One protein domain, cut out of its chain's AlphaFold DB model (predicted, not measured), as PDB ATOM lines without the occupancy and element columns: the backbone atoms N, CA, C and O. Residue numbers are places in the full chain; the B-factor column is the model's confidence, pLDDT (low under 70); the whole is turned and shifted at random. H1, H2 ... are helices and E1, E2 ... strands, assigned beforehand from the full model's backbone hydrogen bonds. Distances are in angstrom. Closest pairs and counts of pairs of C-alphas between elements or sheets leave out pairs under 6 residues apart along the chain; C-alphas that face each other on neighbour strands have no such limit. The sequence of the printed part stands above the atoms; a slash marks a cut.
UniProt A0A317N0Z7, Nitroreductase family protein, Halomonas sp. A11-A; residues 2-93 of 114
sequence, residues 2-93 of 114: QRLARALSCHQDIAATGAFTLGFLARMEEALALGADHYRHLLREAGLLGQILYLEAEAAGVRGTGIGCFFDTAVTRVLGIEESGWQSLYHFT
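Overview. This is residues 2 to 93 of the 114 residues of the protein "Nitroreductase family protein" of Halomonas sp. A11-A (UniProt A0A317N0Z7). A small antiparallel sheet of three strands, in the order E1 - E3 - E2, makes the middle, with the long helix H4 along one face and the short helices H2 and H5 on the opposite face. H3 lies beyond one end of the sheet, at the turn into H4, while H1 packs on H2. The printed part has 92 residues, with five named helices and three named strands in the order H1 H2 E1 H3 H4 E2 H5 E3, a mixed class. It is compact, with a radius of gyration of the C-alphas of 13.8 A and spans of 40 by 28 by 17 A.

Arrangement. Inner strand E3, residues 87 to 93, is antiparallel to edge strand E1, residues 20 to 26, at 157 degrees; N 24 and O 90, 2.8 A apart, are within hydrogen-bond range. E3 is antiparallel to edge strand E2, residues 63 to 67, at 152 degrees, with N 65 and O 93 within range at 2.8 A. H4, residues 38 to 59, is over E3 and E2 at a height over the sheet of 8.6 A; its closest C-alphas to E2 are those of Tyr 54 and Gly 64, 4.9 A. It runs along the strands, at 15 degrees to E3 on the local plane. H3, residues 28 to 34, touches H4 with residues 38 to 42 of H4 alone, closest at the C-alphas of Ala 31 and His 38, 5.7 A. E1, H3, H4 and E2 form a split strand-helix-strand unit, two strands running the same way with E3 between them; its crossover is right-handed. On the opposite face from H4 are H2, residues 14 to 17, at a height of 7.8 A, and H5, residues 72 to 79, at 8.1 A. H1, residues 2 to 8, touches H2, closest at the C-alphas of Gln 2 and Ala 16, 4.4 A. Each O i to N i+4 pair is within range in H1, H4 and H5, and 2 of 3 in H3; H2 is too short for one.

Along the chain. H1 begins at C-alpha 2, (10.931, -12.958, -8.107), and E3 ends at C-alpha 93, (0.862, -13.473, -1.483). H4 measures 31.4 A, E1 20.0 A and E3 18.1 A.

Size, cuts and confidence. The C-alphas farthest apart, of Ala 33 and Gly 61, are 41.3 A apart. The printed part has no cut and no long link, and no printed residue is under 70 in pLDDT.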
ATOM      1  N   GLN A   2      12.171 -13.275  -7.362       90.25
ATOM      2  CA  GLN A   2      10.931 -12.958  -8.107       90.25
ATOM      3  C   GLN A   2      10.624 -13.895  -9.295       90.25
ATOM      4  O   GLN A   2       9.539 -14.461  -9.372       90.25
ATOM      5  N   ARG A   3      11.595 -14.135 -10.194       93.31
ATOM      6  CA  ARG A   3      11.413 -15.063 -11.335       93.31
ATOM      7  C   ARG A   3      11.022 -16.478 -10.905       93.31
ATOM      8  O   ARG A   3      10.273 -17.138 -11.614       93.31
ATOM      9  N   LEU A   4      11.541 -16.923  -9.761       92.62
ATOM     10  CA  LEU A   4      11.264 -18.243  -9.215       92.62
ATOM     11  C   LEU A   4       9.835 -18.308  -8.677       92.62
ATOM     12  O   LEU A   4       9.090 -19.183  -9.092       92.62
ATOM     13  N   ALA A   5       9.428 -17.343  -7.847       92.06
ATOM     14  CA  ALA A   5       8.064 -17.271  -7.323       92.06
ATOM     15  C   ALA A   5       7.019 -17.211  -8.453       92.06
ATOM     16  O   ALA A   5       6.059 -17.974  -8.446       92.06
ATOM     17  N   ARG A   6       7.273 -16.404  -9.492       95.06
ATOM     18  CA  ARG A   6       6.450 -16.368 -10.711       95.06
ATOM     19  C   ARG A   6       6.338 -17.745 -11.357       95.06
ATOM     20  O   ARG A   6       5.239 -18.196 -11.648       95.06
ATOM     21  N   ALA A   7       7.473 -18.397 -11.609       95.25
ATOM     22  CA  ALA A   7       7.497 -19.697 -12.270       95.25
ATOM     23  C   ALA A   7       6.750 -20.762 -11.458       95.25
ATOM     24  O   ALA A   7       5.976 -21.511 -12.038       95.25
ATOM     25  N   LEU A   8       6.929 -20.788 -10.135       95.62
ATOM     26  CA  LEU A   8       6.263 -21.741  -9.246       95.62
ATOM     27  C   LEU A   8       4.744 -21.547  -9.198       95.62
ATOM     28  O   LEU A   8       4.018 -22.532  -9.119       95.62
ATOM     29  N   SER A   9       4.258 -20.309  -9.294       95.88
ATOM     30  CA  SER A   9       2.831 -19.971  -9.240       95.88
ATOM     31  C   SER A   9       2.199 -19.823 -10.629       95.88
ATOM     32  O   SER A   9       1.518 -18.835 -10.903       95.88
ATOM     33  N   CYS A  10       2.433 -20.770 -11.544       96.62
ATOM     34  CA  CYS A  10       1.847 -20.774 -12.898       96.62
ATOM     35  C   CYS A  10       2.109 -19.492 -13.719       96.62
ATOM     36  O   CYS A  10       1.246 -19.031 -14.463       96.62
ATOM     37  N   HIS A  11       3.291 -18.891 -13.580       95.62
ATOM     38  CA  HIS A  11       3.683 -17.640 -14.242       95.62
ATOM     39  C   HIS A  11       2.864 -16.395 -13.861       95.62
ATOM     40  O   HIS A  11       2.927 -15.383 -14.562       95.62
ATOM     41  N   GLN A  12       2.148 -16.437 -12.736       93.38
ATOM     42  CA  GLN A  12       1.351 -15.315 -12.250       93.38
ATOM     43  C   GLN A  12       2.239 -14.257 -11.581       93.38
ATOM     44  O   GLN A  12       2.987 -14.549 -10.645       93.38
ATOM     45  N   ASP A  13       2.134 -13.005 -12.032       93.62
ATOM     46  CA  ASP A  13       2.989 -11.913 -11.546       93.62
ATOM     47  C   ASP A  13       2.736 -11.566 -10.070       93.62
ATOM     48  O   ASP A  13       3.677 -11.211  -9.362       93.62
ATOM     49  N   ILE A  14       1.510 -11.772  -9.575       92.69
ATOM     50  CA  ILE A  14       1.104 -11.546  -8.174       92.69
ATOM     51  C   ILE A  14       1.986 -12.283  -7.148       92.69
ATOM     52  O   ILE A  14       2.200 -11.790  -6.042       92.69
ATOM     53  N   ALA A  15       2.551 -13.437  -7.514       93.19
ATOM     54  CA  ALA A  15       3.446 -14.203  -6.646       93.19
ATOM     55  C   ALA A  15       4.860 -13.606  -6.567       93.19
ATOM     56  O   ALA A  15       5.617 -13.902  -5.643       93.19
ATOM     57  N   ALA A  16       5.247 -12.808  -7.562       94.12
ATOM     58  CA  ALA A  16       6.598 -12.287  -7.731       94.12
ATOM     59  C   ALA A  16       6.732 -10.803  -7.397       94.12
ATOM     60  O   ALA A  16       7.839 -10.357  -7.090       94.12
ATOM     61  N   THR A  17       5.641 -10.046  -7.486       94.00
ATOM     62  CA  THR A  17       5.615  -8.598  -7.240       94.00
ATOM     63  C   THR A  17       5.078  -8.227  -5.857       94.00
ATOM     64  O   THR A  17       5.156  -7.060  -5.478       94.00
ATOM     65  N   GLY A  18       4.578  -9.201  -5.086       92.62
ATOM     66  CA  GLY A  18       4.252  -9.025  -3.672       92.62
ATOM     67  C   GLY A  18       5.487  -8.779  -2.797       92.62
ATOM     68  O   GLY A  18       6.629  -8.989  -3.210       92.62
ATOM     69  N   ALA A  19       5.249  -8.354  -1.557       95.31
ATOM     70  CA  ALA A  19       6.275  -8.275  -0.523       95.31
ATOM     71  C   ALA A  19       6.765  -9.676  -0.122       95.31
ATOM     72  O   ALA A  19       7.967  -9.879   0.053       95.31
ATOM     73  N   PHE A  20       5.852 -10.647  -0.012       95.06
ATOM     74  CA  PHE A  20       6.182 -12.054   0.213       95.06
ATOM     75  C   PHE A  20       5.085 -12.995  -0.298       95.06
ATOM     76  O   PHE A  20       3.927 -12.600  -0.417       95.06
ATOM     77  N   THR A  21       5.462 -14.258  -0.522       95.06
ATOM     78  CA  THR A  21       4.567 -15.362  -0.896       95.06
ATOM     79  C   THR A  21       4.761 -16.528   0.074       95.06
ATOM     80  O   THR A  21       5.882 -16.814   0.493       95.06
ATOM     81  N   LEU A  22       3.668 -17.195   0.424       94.75
ATOM     82  CA  LEU A  22       3.573 -18.331   1.331       94.75
ATOM     83  C   LEU A  22       3.018 -19.541   0.578       94.75
ATOM     84  O   LEU A  22       2.122 -19.397  -0.253       94.75
ATOM     85  N   GLY A  23       3.509 -20.730   0.917       95.50
ATOM     86  CA  GLY A  23       2.915 -22.003   0.517       95.50
ATOM     87  C   GLY A  23       2.422 -22.749   1.752       95.50
ATOM     88  O   GLY A  23       3.186 -22.959   2.691       95.50
ATOM     89  N   PHE A  24       1.153 -23.135   1.761       97.44
ATOM     90  CA  PHE A  24       0.569 -23.981   2.795       97.44
ATOM     91  C   PHE A  24       0.812 -25.430   2.412       97.44
ATOM     92  O   PHE A  24       0.424 -25.861   1.323       97.44
ATOM     93  N   LEU A  25       1.477 -26.163   3.299       96.31
ATOM     94  CA  LEU A  25       1.892 -27.535   3.063       96.31
ATOM     95  C   LEU A  25       1.193 -28.475   4.044       96.31
ATOM     96  O   LEU A  25       0.987 -28.116   5.202       96.31
ATOM     97  N   ALA A  26       0.890 -29.693   3.603       96.88
ATOM     98  CA  ALA A  26       0.420 -30.767   4.476       96.88
ATOM     99  C   ALA A  26       1.002 -32.123   4.077       96.88
ATOM    100  O   ALA A  26       1.339 -32.347   2.913       96.88
ATOM    101  N   ARG A  27       1.058 -33.053   5.035       95.69
ATOM    102  CA  ARG A  27       1.326 -34.475   4.776       95.69
ATOM    103  C   ARG A  27       0.036 -35.148   4.307       95.69
ATOM    104  O   ARG A  27      -0.649 -35.832   5.062       95.69
ATOM    105  N   MET A  28      -0.345 -34.854   3.064       94.88
ATOM    106  CA  MET A  28      -1.635 -35.249   2.490       94.88
ATOM    107  C   MET A  28      -1.832 -36.770   2.496       94.88
ATOM    108  O   MET A  28      -2.906 -37.236   2.857       94.88
ATOM    109  N   GLU A  29      -0.808 -37.551   2.146       95.31
ATOM    110  CA  GLU A  29      -0.908 -39.018   2.119       95.31
ATOM    111  C   GLU A  29      -1.224 -39.608   3.500       95.31
ATOM    112  O   GLU A  29      -2.071 -40.491   3.615       95.31
ATOM    113  N   GLU A  30      -0.619 -39.069   4.562       96.75
ATOM    114  CA  GLU A  30      -0.923 -39.463   5.943       96.75
ATOM    115  C   GLU A  30      -2.349 -39.114   6.345       96.75
ATOM    116  O   GLU A  30      -3.032 -39.930   6.959       96.75
ATOM    117  N   ALA A  31      -2.826 -37.927   5.970       96.44
ATOM    118  CA  ALA A  31      -4.206 -37.542   6.230       96.44
ATOM    119  C   ALA A  31      -5.193 -38.452   5.481       96.44
ATOM    120  O   ALA A  31      -6.185 -38.897   6.052       96.44
ATOM    121  N   LEU A  32      -4.899 -38.789   4.222       97.38
ATOM    122  CA  LEU A  32      -5.722 -39.689   3.411       97.38
ATOM    123  C   LEU A  32      -5.744 -41.125   3.945       97.38
ATOM    124  O   LEU A  32      -6.758 -41.805   3.788       97.38
ATOM    125  N   ALA A  33      -4.675 -41.573   4.606       97.94
ATOM    126  CA  ALA A  33      -4.636 -42.872   5.274       97.94
ATOM    127  C   ALA A  33      -5.608 -42.962   6.468       97.94
ATOM    128  O   ALA A  33      -6.020 -44.064   6.829       97.94
ATOM    129  N   LEU A  34      -6.007 -41.826   7.056       97.19
ATOM    130  CA  LEU A  34      -7.025 -41.760   8.114       97.19
ATOM    131  C   LEU A  34      -8.458 -41.750   7.554       97.19
ATOM    132  O   LEU A  34      -9.392 -42.155   8.247       97.19
ATOM    133  N   GLY A  35      -8.640 -41.314   6.305       98.06
ATOM    134  CA  GLY A  35      -9.926 -41.307   5.613       98.06
ATOM    135  C   GLY A  35      -9.983 -40.305   4.458       98.06
ATOM    136  O   GLY A  35      -9.402 -39.224   4.512       98.06
ATOM    137  N   ALA A  36     -10.731 -40.630   3.399       96.88
ATOM    138  CA  ALA A  36     -10.833 -39.776   2.209       96.88
ATOM    139  C   ALA A  36     -11.477 -38.398   2.478       96.88
ATOM    140  O   ALA A  36     -11.268 -37.443   1.728       96.88
ATOM    141  N   ASP A  37     -12.264 -38.269   3.546       97.56
ATOM    142  CA  ASP A  37     -12.858 -37.011   4.002       97.56
ATOM    143  C   ASP A  37     -11.810 -36.001   4.502       97.56
ATOM    144  O   ASP A  37     -12.018 -34.791   4.367       97.56
ATOM    145  N   HIS A  38     -10.652 -36.477   4.971       97.94
ATOM    146  CA  HIS A  38      -9.569 -35.633   5.472       97.94
ATOM    147  C   HIS A  38      -8.978 -34.728   4.385       97.94
ATOM    148  O   HIS A  38      -8.549 -33.618   4.688       97.94
ATOM    149  N   TYR A  39      -9.063 -35.126   3.109       97.62
ATOM    150  CA  TYR A  39      -8.737 -34.251   1.978       97.62
ATOM    151  C   TYR A  39      -9.509 -32.927   2.049       97.62
ATOM    152  O   TYR A  39      -8.951 -31.840   1.904       97.62
ATOM    153  N   ARG A  40     -10.820 -33.009   2.319       97.75
ATOM    154  CA  ARG A  40     -11.680 -31.825   2.431       97.75
ATOM    155  C   ARG A  40     -11.366 -31.032   3.689       97.75
ATOM    156  O   ARG A  40     -11.485 -29.812   3.651       97.75
ATOM    157  N   HIS A  41     -11.009 -31.694   4.789       97.88
ATOM    158  CA  HIS A  41     -10.618 -31.008   6.021       97.88
ATOM    159  C   HIS A  41      -9.359 -30.171   5.806       97.88
ATOM    160  O   HIS A  41      -9.408 -28.968   6.041       97.88
ATOM    161  N   LEU A  42      -8.309 -30.750   5.220       98.12
ATOM    162  CA  LEU A  42      -7.072 -30.033   4.902       98.12
ATOM    163  C   LEU A  42      -7.309 -28.812   4.004       98.12
ATOM    164  O   LEU A  42      -6.806 -27.724   4.281       98.12
ATOM    165  N   LEU A  43      -8.115 -28.953   2.945       97.94
ATOM    166  CA  LEU A  43      -8.416 -27.824   2.058       97.94
ATOM    167  C   LEU A  43      -9.279 -26.746   2.730       97.94
ATOM    168  O   LEU A  43      -9.110 -25.559   2.451       97.94
ATOM    169  N   ARG A  44     -10.192 -27.132   3.628       98.25
ATOM    170  CA  ARG A  44     -10.977 -26.176   4.425       98.25
ATOM    171  C   ARG A  44     -10.092 -25.419   5.408       98.25
ATOM    172  O   ARG A  44     -10.228 -24.205   5.503       98.25
ATOM    173  N   GLU A  45      -9.178 -26.101   6.091       98.19
ATOM    174  CA  GLU A  45      -8.197 -25.475   6.984       98.19
ATOM    175  C   GLU A  45      -7.292 -24.502   6.225       98.19
ATOM    176  O   GLU A  45      -7.136 -23.357   6.646       98.19
ATOM    177  N   ALA A  46      -6.781 -24.898   5.055       98.25
ATOM    178  CA  ALA A  46      -6.019 -24.010   4.181       98.25
ATOM    179  C   ALA A  46      -6.827 -22.761   3.778       98.25
ATOM    180  O   ALA A  46      -6.306 -21.646   3.816       98.25
ATOM    181  N   GLY A  47      -8.114 -22.925   3.451       98.25
ATOM    182  CA  GLY A  47      -9.020 -21.810   3.165       98.25
ATOM    183  C   GLY A  47      -9.253 -20.890   4.369       98.25
ATOM    184  O   GLY A  47      -9.224 -19.670   4.216       98.25
ATOM    185  N   LEU A  48      -9.425 -21.451   5.572       98.56
ATOM    186  CA  LEU A  48      -9.568 -20.687   6.818       98.56
ATOM    187  C   LEU A  48      -8.313 -19.858   7.113       98.56
ATOM    188  O   LEU A  48      -8.424 -18.666   7.392       98.56
ATOM    189  N   LEU A  49      -7.124 -20.455   6.988       98.25
ATOM    190  CA  LEU A  49      -5.852 -19.743   7.132       98.25
ATOM    191  C   LEU A  49      -5.711 -18.629   6.091       98.25
ATOM    192  O   LEU A  49      -5.320 -17.516   6.433       98.25
ATOM    193  N   GLY A  50      -6.081 -18.897   4.838       98.38
ATOM    194  CA  GLY A  50      -6.093 -17.888   3.780       98.38
ATOM    195  C   GLY A  50      -7.005 -16.707   4.116       98.38
ATOM    196  O   GLY A  50      -6.602 -15.558   3.958       98.38
ATOM    197  N   GLN A  51      -8.205 -16.974   4.636       98.38
ATOM    198  CA  GLN A  51      -9.143 -15.930   5.050       98.38
ATOM    199  C   GLN A  51      -8.606 -15.089   6.210       98.38
ATOM    200  O   GLN A  51      -8.743 -13.868   6.187       98.38
ATOM    201  N   ILE A  52      -7.968 -15.722   7.197       98.44
ATOM    202  CA  ILE A  52      -7.288 -15.006   8.282       98.44
ATOM    203  C   ILE A  52      -6.225 -14.078   7.690       98.44
ATOM    204  O   ILE A  52      -6.239 -12.886   7.974       98.44
ATOM    205  N   LEU A  53      -5.364 -14.574   6.796       98.25
ATOM    206  CA  LEU A  53      -4.332 -13.744   6.171       98.25
ATOM    207  C   LEU A  53      -4.896 -12.581   5.351       98.25
ATOM    208  O   LEU A  53      -4.302 -11.507   5.358       98.25
ATOM    209  N   TYR A  54      -6.026 -12.760   4.661       98.06
ATOM    210  CA  TYR A  54      -6.701 -11.648   3.987       98.06
ATOM    211  C   TYR A  54      -7.090 -10.542   4.974       98.06
ATOM    212  O   TYR A  54      -6.813  -9.371   4.715       98.06
ATOM    213  N   LEU A  55      -7.711 -10.913   6.097       98.38
ATOM    214  CA  LEU A  55      -8.172  -9.965   7.113       98.38
ATOM    215  C   LEU A  55      -7.002  -9.272   7.821       98.38
ATOM    216  O   LEU A  55      -7.018  -8.053   7.967       98.38
ATOM    217  N   GLU A  56      -5.971 -10.026   8.200       98.38
ATOM    218  CA  GLU A  56      -4.773  -9.484   8.852       98.38
ATOM    219  C   GLU A  56      -3.982  -8.561   7.914       98.38
ATOM    220  O   GLU A  56      -3.504  -7.506   8.331       98.38
ATOM    221  N   ALA A  57      -3.879  -8.907   6.627       97.88
ATOM    222  CA  ALA A  57      -3.255  -8.043   5.630       97.88
ATOM    223  C   ALA A  57      -4.007  -6.709   5.489       97.88
ATOM    224  O   ALA A  57      -3.372  -5.653   5.492       97.88
ATOM    225  N   GLU A  58      -5.342  -6.747   5.408       96.75
ATOM    226  CA  GLU A  58      -6.174  -5.539   5.345       96.75
ATOM    227  C   GLU A  58      -6.018  -4.692   6.615       96.75
ATOM    228  O   GLU A  58      -5.800  -3.484   6.522       96.75
ATOM    229  N   ALA A  59      -6.050  -5.322   7.796       98.19
ATOM    230  CA  ALA A  59      -5.861  -4.648   9.081       98.19
ATOM    231  C   ALA A  59      -4.477  -3.982   9.199       98.19
ATOM    232  O   ALA A  59      -4.352  -2.912   9.794       98.19
ATOM    233  N   ALA A  60      -3.452  -4.575   8.583       97.62
ATOM    234  CA  ALA A  60      -2.105  -4.020   8.491       97.62
ATOM    235  C   ALA A  60      -1.930  -2.969   7.369       97.62
ATOM    236  O   ALA A  60      -0.824  -2.465   7.173       97.62
ATOM    237  N   GLY A  61      -2.988  -2.629   6.623       96.75
ATOM    238  CA  GLY A  61      -2.951  -1.626   5.553       96.75
ATOM    239  C   GLY A  61      -2.321  -2.104   4.240       96.75
ATOM    240  O   GLY A  61      -1.984  -1.286   3.385       96.75
ATOM    241  N   VAL A  62      -2.162  -3.415   4.060       97.50
ATOM    242  CA  VAL A  62      -1.671  -4.047   2.825       97.50
ATOM    243  C   VAL A  62      -2.771  -4.916   2.201       97.50
ATOM    244  O   VAL A  62      -3.930  -4.862   2.609       97.50
ATOM    245  N   ARG A  63      -2.461  -5.668   1.141       96.44
ATOM    246  CA  ARG A  63      -3.405  -6.579   0.481       96.44
ATOM    247  C   ARG A  63      -2.857  -7.989   0.453       96.44
ATOM    248  O   ARG A  63      -1.682  -8.198   0.159       96.44
ATOM    249  N   GLY A  64      -3.735  -8.940   0.739       96.50
ATOM    250  CA  GLY A  64      -3.501 -10.355   0.502       96.50
ATOM    251  C   GLY A  64      -4.141 -10.797  -0.809       96.50
ATOM    252  O   GLY A  64      -5.135 -10.215  -1.233       96.50
ATOM    253  N   THR A  65      -3.586 -11.832  -1.432       96.62
ATOM    254  CA  THR A  65      -4.234 -12.574  -2.513       96.62
ATOM    255  C   THR A  65      -3.878 -14.047  -2.414       96.62
ATOM    256  O   THR A  65      -2.720 -14.441  -2.307       96.62
ATOM    257  N   GLY A  66      -4.900 -14.876  -2.484       97.50
ATOM    258  CA  GLY A  66      -4.793 -16.313  -2.591       97.50
ATOM    259  C   GLY A  66      -4.385 -16.763  -3.986       97.50
ATOM    260  O   GLY A  66      -4.799 -16.179  -4.985       97.50
ATOM    261  N   ILE A  67      -3.610 -17.839  -4.059       97.56
ATOM    262  CA  ILE A  67      -3.086 -18.413  -5.293       97.56
ATOM    263  C   ILE A  67      -3.435 -19.902  -5.304       97.56
ATOM    264  O   ILE A  67      -2.856 -20.705  -4.577       97.56
ATOM    265  N   GLY A  68      -4.398 -20.266  -6.153       96.75
ATOM    266  CA  GLY A  68      -4.819 -21.657  -6.347       96.75
ATOM    267  C   GLY A  68      -4.056 -22.409  -7.441       96.75
ATOM    268  O   GLY A  68      -4.203 -23.619  -7.538       96.75
ATOM    269  N   CYS A  69      -3.266 -21.715  -8.272       96.94
ATOM    270  CA  CYS A  69      -2.474 -22.340  -9.336       96.94
ATOM    271  C   CYS A  69      -0.983 -22.261  -9.017       96.94
ATOM    272  O   CYS A  69      -0.413 -21.169  -8.925       96.94
ATOM    273  N   PHE A  70      -0.357 -23.426  -8.893       96.56
ATOM    274  CA  PHE A  70       1.072 -23.595  -8.666       96.56
ATOM    275  C   PHE A  70       1.537 -24.964  -9.185       96.56
ATOM    276  O   PHE A  70       0.723 -25.829  -9.492       96.56
ATOM    277  N   PHE A  71       2.853 -25.149  -9.309       96.25
ATOM    278  CA  PHE A  71       3.469 -26.426  -9.681       96.25
ATOM    279  C   PHE A  71       4.015 -27.144  -8.441       96.25
ATOM    280  O   PHE A  71       5.158 -26.923  -8.039       96.25
ATOM    281  N   ASP A  72       3.221 -28.031  -7.848       93.62
ATOM    282  CA  ASP A  72       3.477 -28.714  -6.570       93.62
ATOM    283  C   ASP A  72       4.870 -29.347  -6.454       93.62
ATOM    284  O   ASP A  72       5.620 -29.086  -5.507       93.62
ATOM    285  N   THR A  73       5.253 -30.160  -7.441       93.25
ATOM    286  CA  THR A  73       6.560 -30.834  -7.454       93.25
ATOM    287  C   THR A  73       7.706 -29.834  -7.587       93.25
ATOM    288  O   THR A  73       8.757 -30.000  -6.979       93.25
ATOM    289  N   ALA A  74       7.520 -28.751  -8.347       94.94
ATOM    290  CA  ALA A  74       8.550 -27.724  -8.469       94.94
ATOM    291  C   ALA A  74       8.732 -26.951  -7.151       94.94
ATOM    292  O   ALA A  74       9.857 -26.606  -6.794       94.94
ATOM    293  N   VAL A  75       7.645 -26.712  -6.411       94.25
ATOM    294  CA  VAL A  75       7.678 -26.054  -5.096       94.25
ATOM    295  C   VAL A  75       8.447 -26.908  -4.091       94.25
ATOM    296  O   VAL A  75       9.390 -26.423  -3.466       94.25
ATOM    297  N   THR A  76       8.090 -28.184  -3.968       94.50
ATOM    298  CA  THR A  76       8.753 -29.113  -3.037       94.50
ATOM    299  C   THR A  76      10.232 -29.316  -3.382       94.50
ATOM    300  O   THR A  76      11.061 -29.331  -2.471       94.50
ATOM    301  N   ARG A  77      10.591 -29.343  -4.675       94.81
ATOM    302  CA  ARG A  77      11.988 -29.359  -5.151       94.81
ATOM    303  C   ARG A  77      12.790 -28.163  -4.687       94.81
ATOM    304  O   ARG A  77      13.879 -28.309  -4.146       94.81
ATOM    305  N   VAL A  78      12.257 -26.967  -4.914       93.94
ATOM    306  CA  VAL A  78      12.933 -25.715  -4.552       93.94
ATOM    307  C   VAL A  78      13.152 -25.618  -3.045       93.94
ATOM    308  O   VAL A  78      14.168 -25.082  -2.612       93.94
ATOM    309  N   LEU A  79      12.216 -26.149  -2.259       91.50
ATOM    310  CA  LEU A  79      12.309 -26.199  -0.803       91.50
ATOM    311  C   LEU A  79      13.211 -27.335  -0.286       91.50
ATOM    312  O   LEU A  79      13.520 -27.352   0.902       91.50
ATOM    313  N   GLY A  80      13.645 -28.264  -1.145       95.25
ATOM    314  CA  GLY A  80      14.462 -29.415  -0.752       95.25
ATOM    315  C   GLY A  80      13.699 -30.455   0.074       95.25
ATOM    316  O   GLY A  80      14.299 -31.135   0.902       95.25
ATOM    317  N   ILE A  81      12.380 -30.560  -0.120       94.69
ATOM    318  CA  ILE A  81      11.488 -31.416   0.680       94.69
ATOM    319  C   ILE A  81      10.730 -32.453  -0.162       94.69
ATOM    320  O   ILE A  81       9.722 -32.981   0.294       94.69
ATOM    321  N   GLU A  82      11.182 -32.767  -1.375       91.69
ATOM    322  CA  GLU A  82      10.493 -33.712  -2.278       91.69
ATOM    323  C   GLU A  82      10.207 -35.075  -1.626       91.69
ATOM    324  O   GLU A  82       9.129 -35.628  -1.816       91.69
ATOM    325  N   GLU A  83      11.122 -35.585  -0.798       90.69
ATOM    326  CA  GLU A  83      10.989 -36.905  -0.156       90.69
ATOM    327  C   GLU A  83      10.366 -36.863   1.250       90.69
ATOM    328  O   GLU A  83      10.292 -37.869   1.951       90.69
ATOM    329  N   SER A  84       9.908 -35.696   1.698       91.25
ATOM    330  CA  SER A  84       9.383 -35.509   3.060       91.25
ATOM    331  C   SER A  84       7.917 -35.938   3.248       91.25
ATOM    332  O   SER A  84       7.432 -36.037   4.381       91.25
ATOM    333  N   GLY A  85       7.193 -36.137   2.143       92.81
ATOM    334  CA  GLY A  85       5.740 -36.329   2.128       92.81
ATOM    335  C   GLY A  85       4.921 -35.033   2.235       92.81
ATOM    336  O   GLY A  85       3.693 -35.095   2.273       92.81
ATOM    337  N   TRP A  86       5.558 -33.855   2.280       95.94
ATOM    338  CA  TRP A  86       4.858 -32.567   2.233       95.94
ATOM    339  C   TRP A  86       4.354 -32.256   0.817       95.94
ATOM    340  O   TRP A  86       5.113 -32.303  -0.147       95.94
ATOM    341  N   GLN A  87       3.083 -31.871   0.701       95.12
ATOM    342  CA  GLN A  87       2.438 -31.451  -0.547       95.12
ATOM    343  C   GLN A  87       1.891 -30.028  -0.418       95.12
ATOM    344  O   GLN A  87       1.448 -29.634   0.662       95.12
ATOM    345  N   SER A  88       1.918 -29.257  -1.510       95.69
ATOM    346  CA  SER A  88       1.301 -27.926  -1.549       95.69
ATOM    347  C   SER A  88      -0.219 -28.044  -1.581       95.69
ATOM    348  O   SER A  88      -0.772 -28.805  -2.361       95.69
ATOM    349  N   LEU A  89      -0.899 -27.284  -0.726       96.69
ATOM    350  CA  LEU A  89      -2.362 -27.226  -0.689       96.69
ATOM    351  C   LEU A  89      -2.897 -25.923  -1.264       96.69
ATOM    352  O   LEU A  89      -3.902 -25.907  -1.968       96.69
ATOM    353  N   TYR A  90      -2.246 -24.818  -0.913       97.88
ATOM    354  CA  TYR A  90      -2.688 -23.478  -1.262       97.88
ATOM    355  C   TYR A  90      -1.539 -22.495  -1.112       97.88
ATOM    356  O   TYR A  90      -0.697 -22.664  -0.234       97.88
ATOM    357  N   HIS A  91      -1.468 -21.486  -1.970       97.62
ATOM    358  CA  HIS A  91      -0.447 -20.447  -1.890       97.62
ATOM    359  C   HIS A  91      -1.108 -19.098  -1.611       97.62
ATOM    360  O   HIS A  91      -2.293 -18.901  -1.873       97.62
ATOM    361  N   PHE A  92      -0.352 -18.155  -1.064       98.00
ATOM    362  CA  PHE A  92      -0.852 -16.830  -0.705       98.00
ATOM    363  C   PHE A  92       0.245 -15.790  -0.886       98.00
ATOM    364  O   PHE A  92       1.396 -16.063  -0.579       98.00
ATOM    365  N   THR A  93      -0.081 -14.593  -1.352       97.69
ATOM    366  CA  THR A  93       0.862 -13.473  -1.483       97.69
ATOM    367  C   THR A  93       0.337 -12.261  -0.732       97.69
ATOM    368  O   THR A  93      -0.872 -12.047  -0.656       97.69
TER     369      THR A  93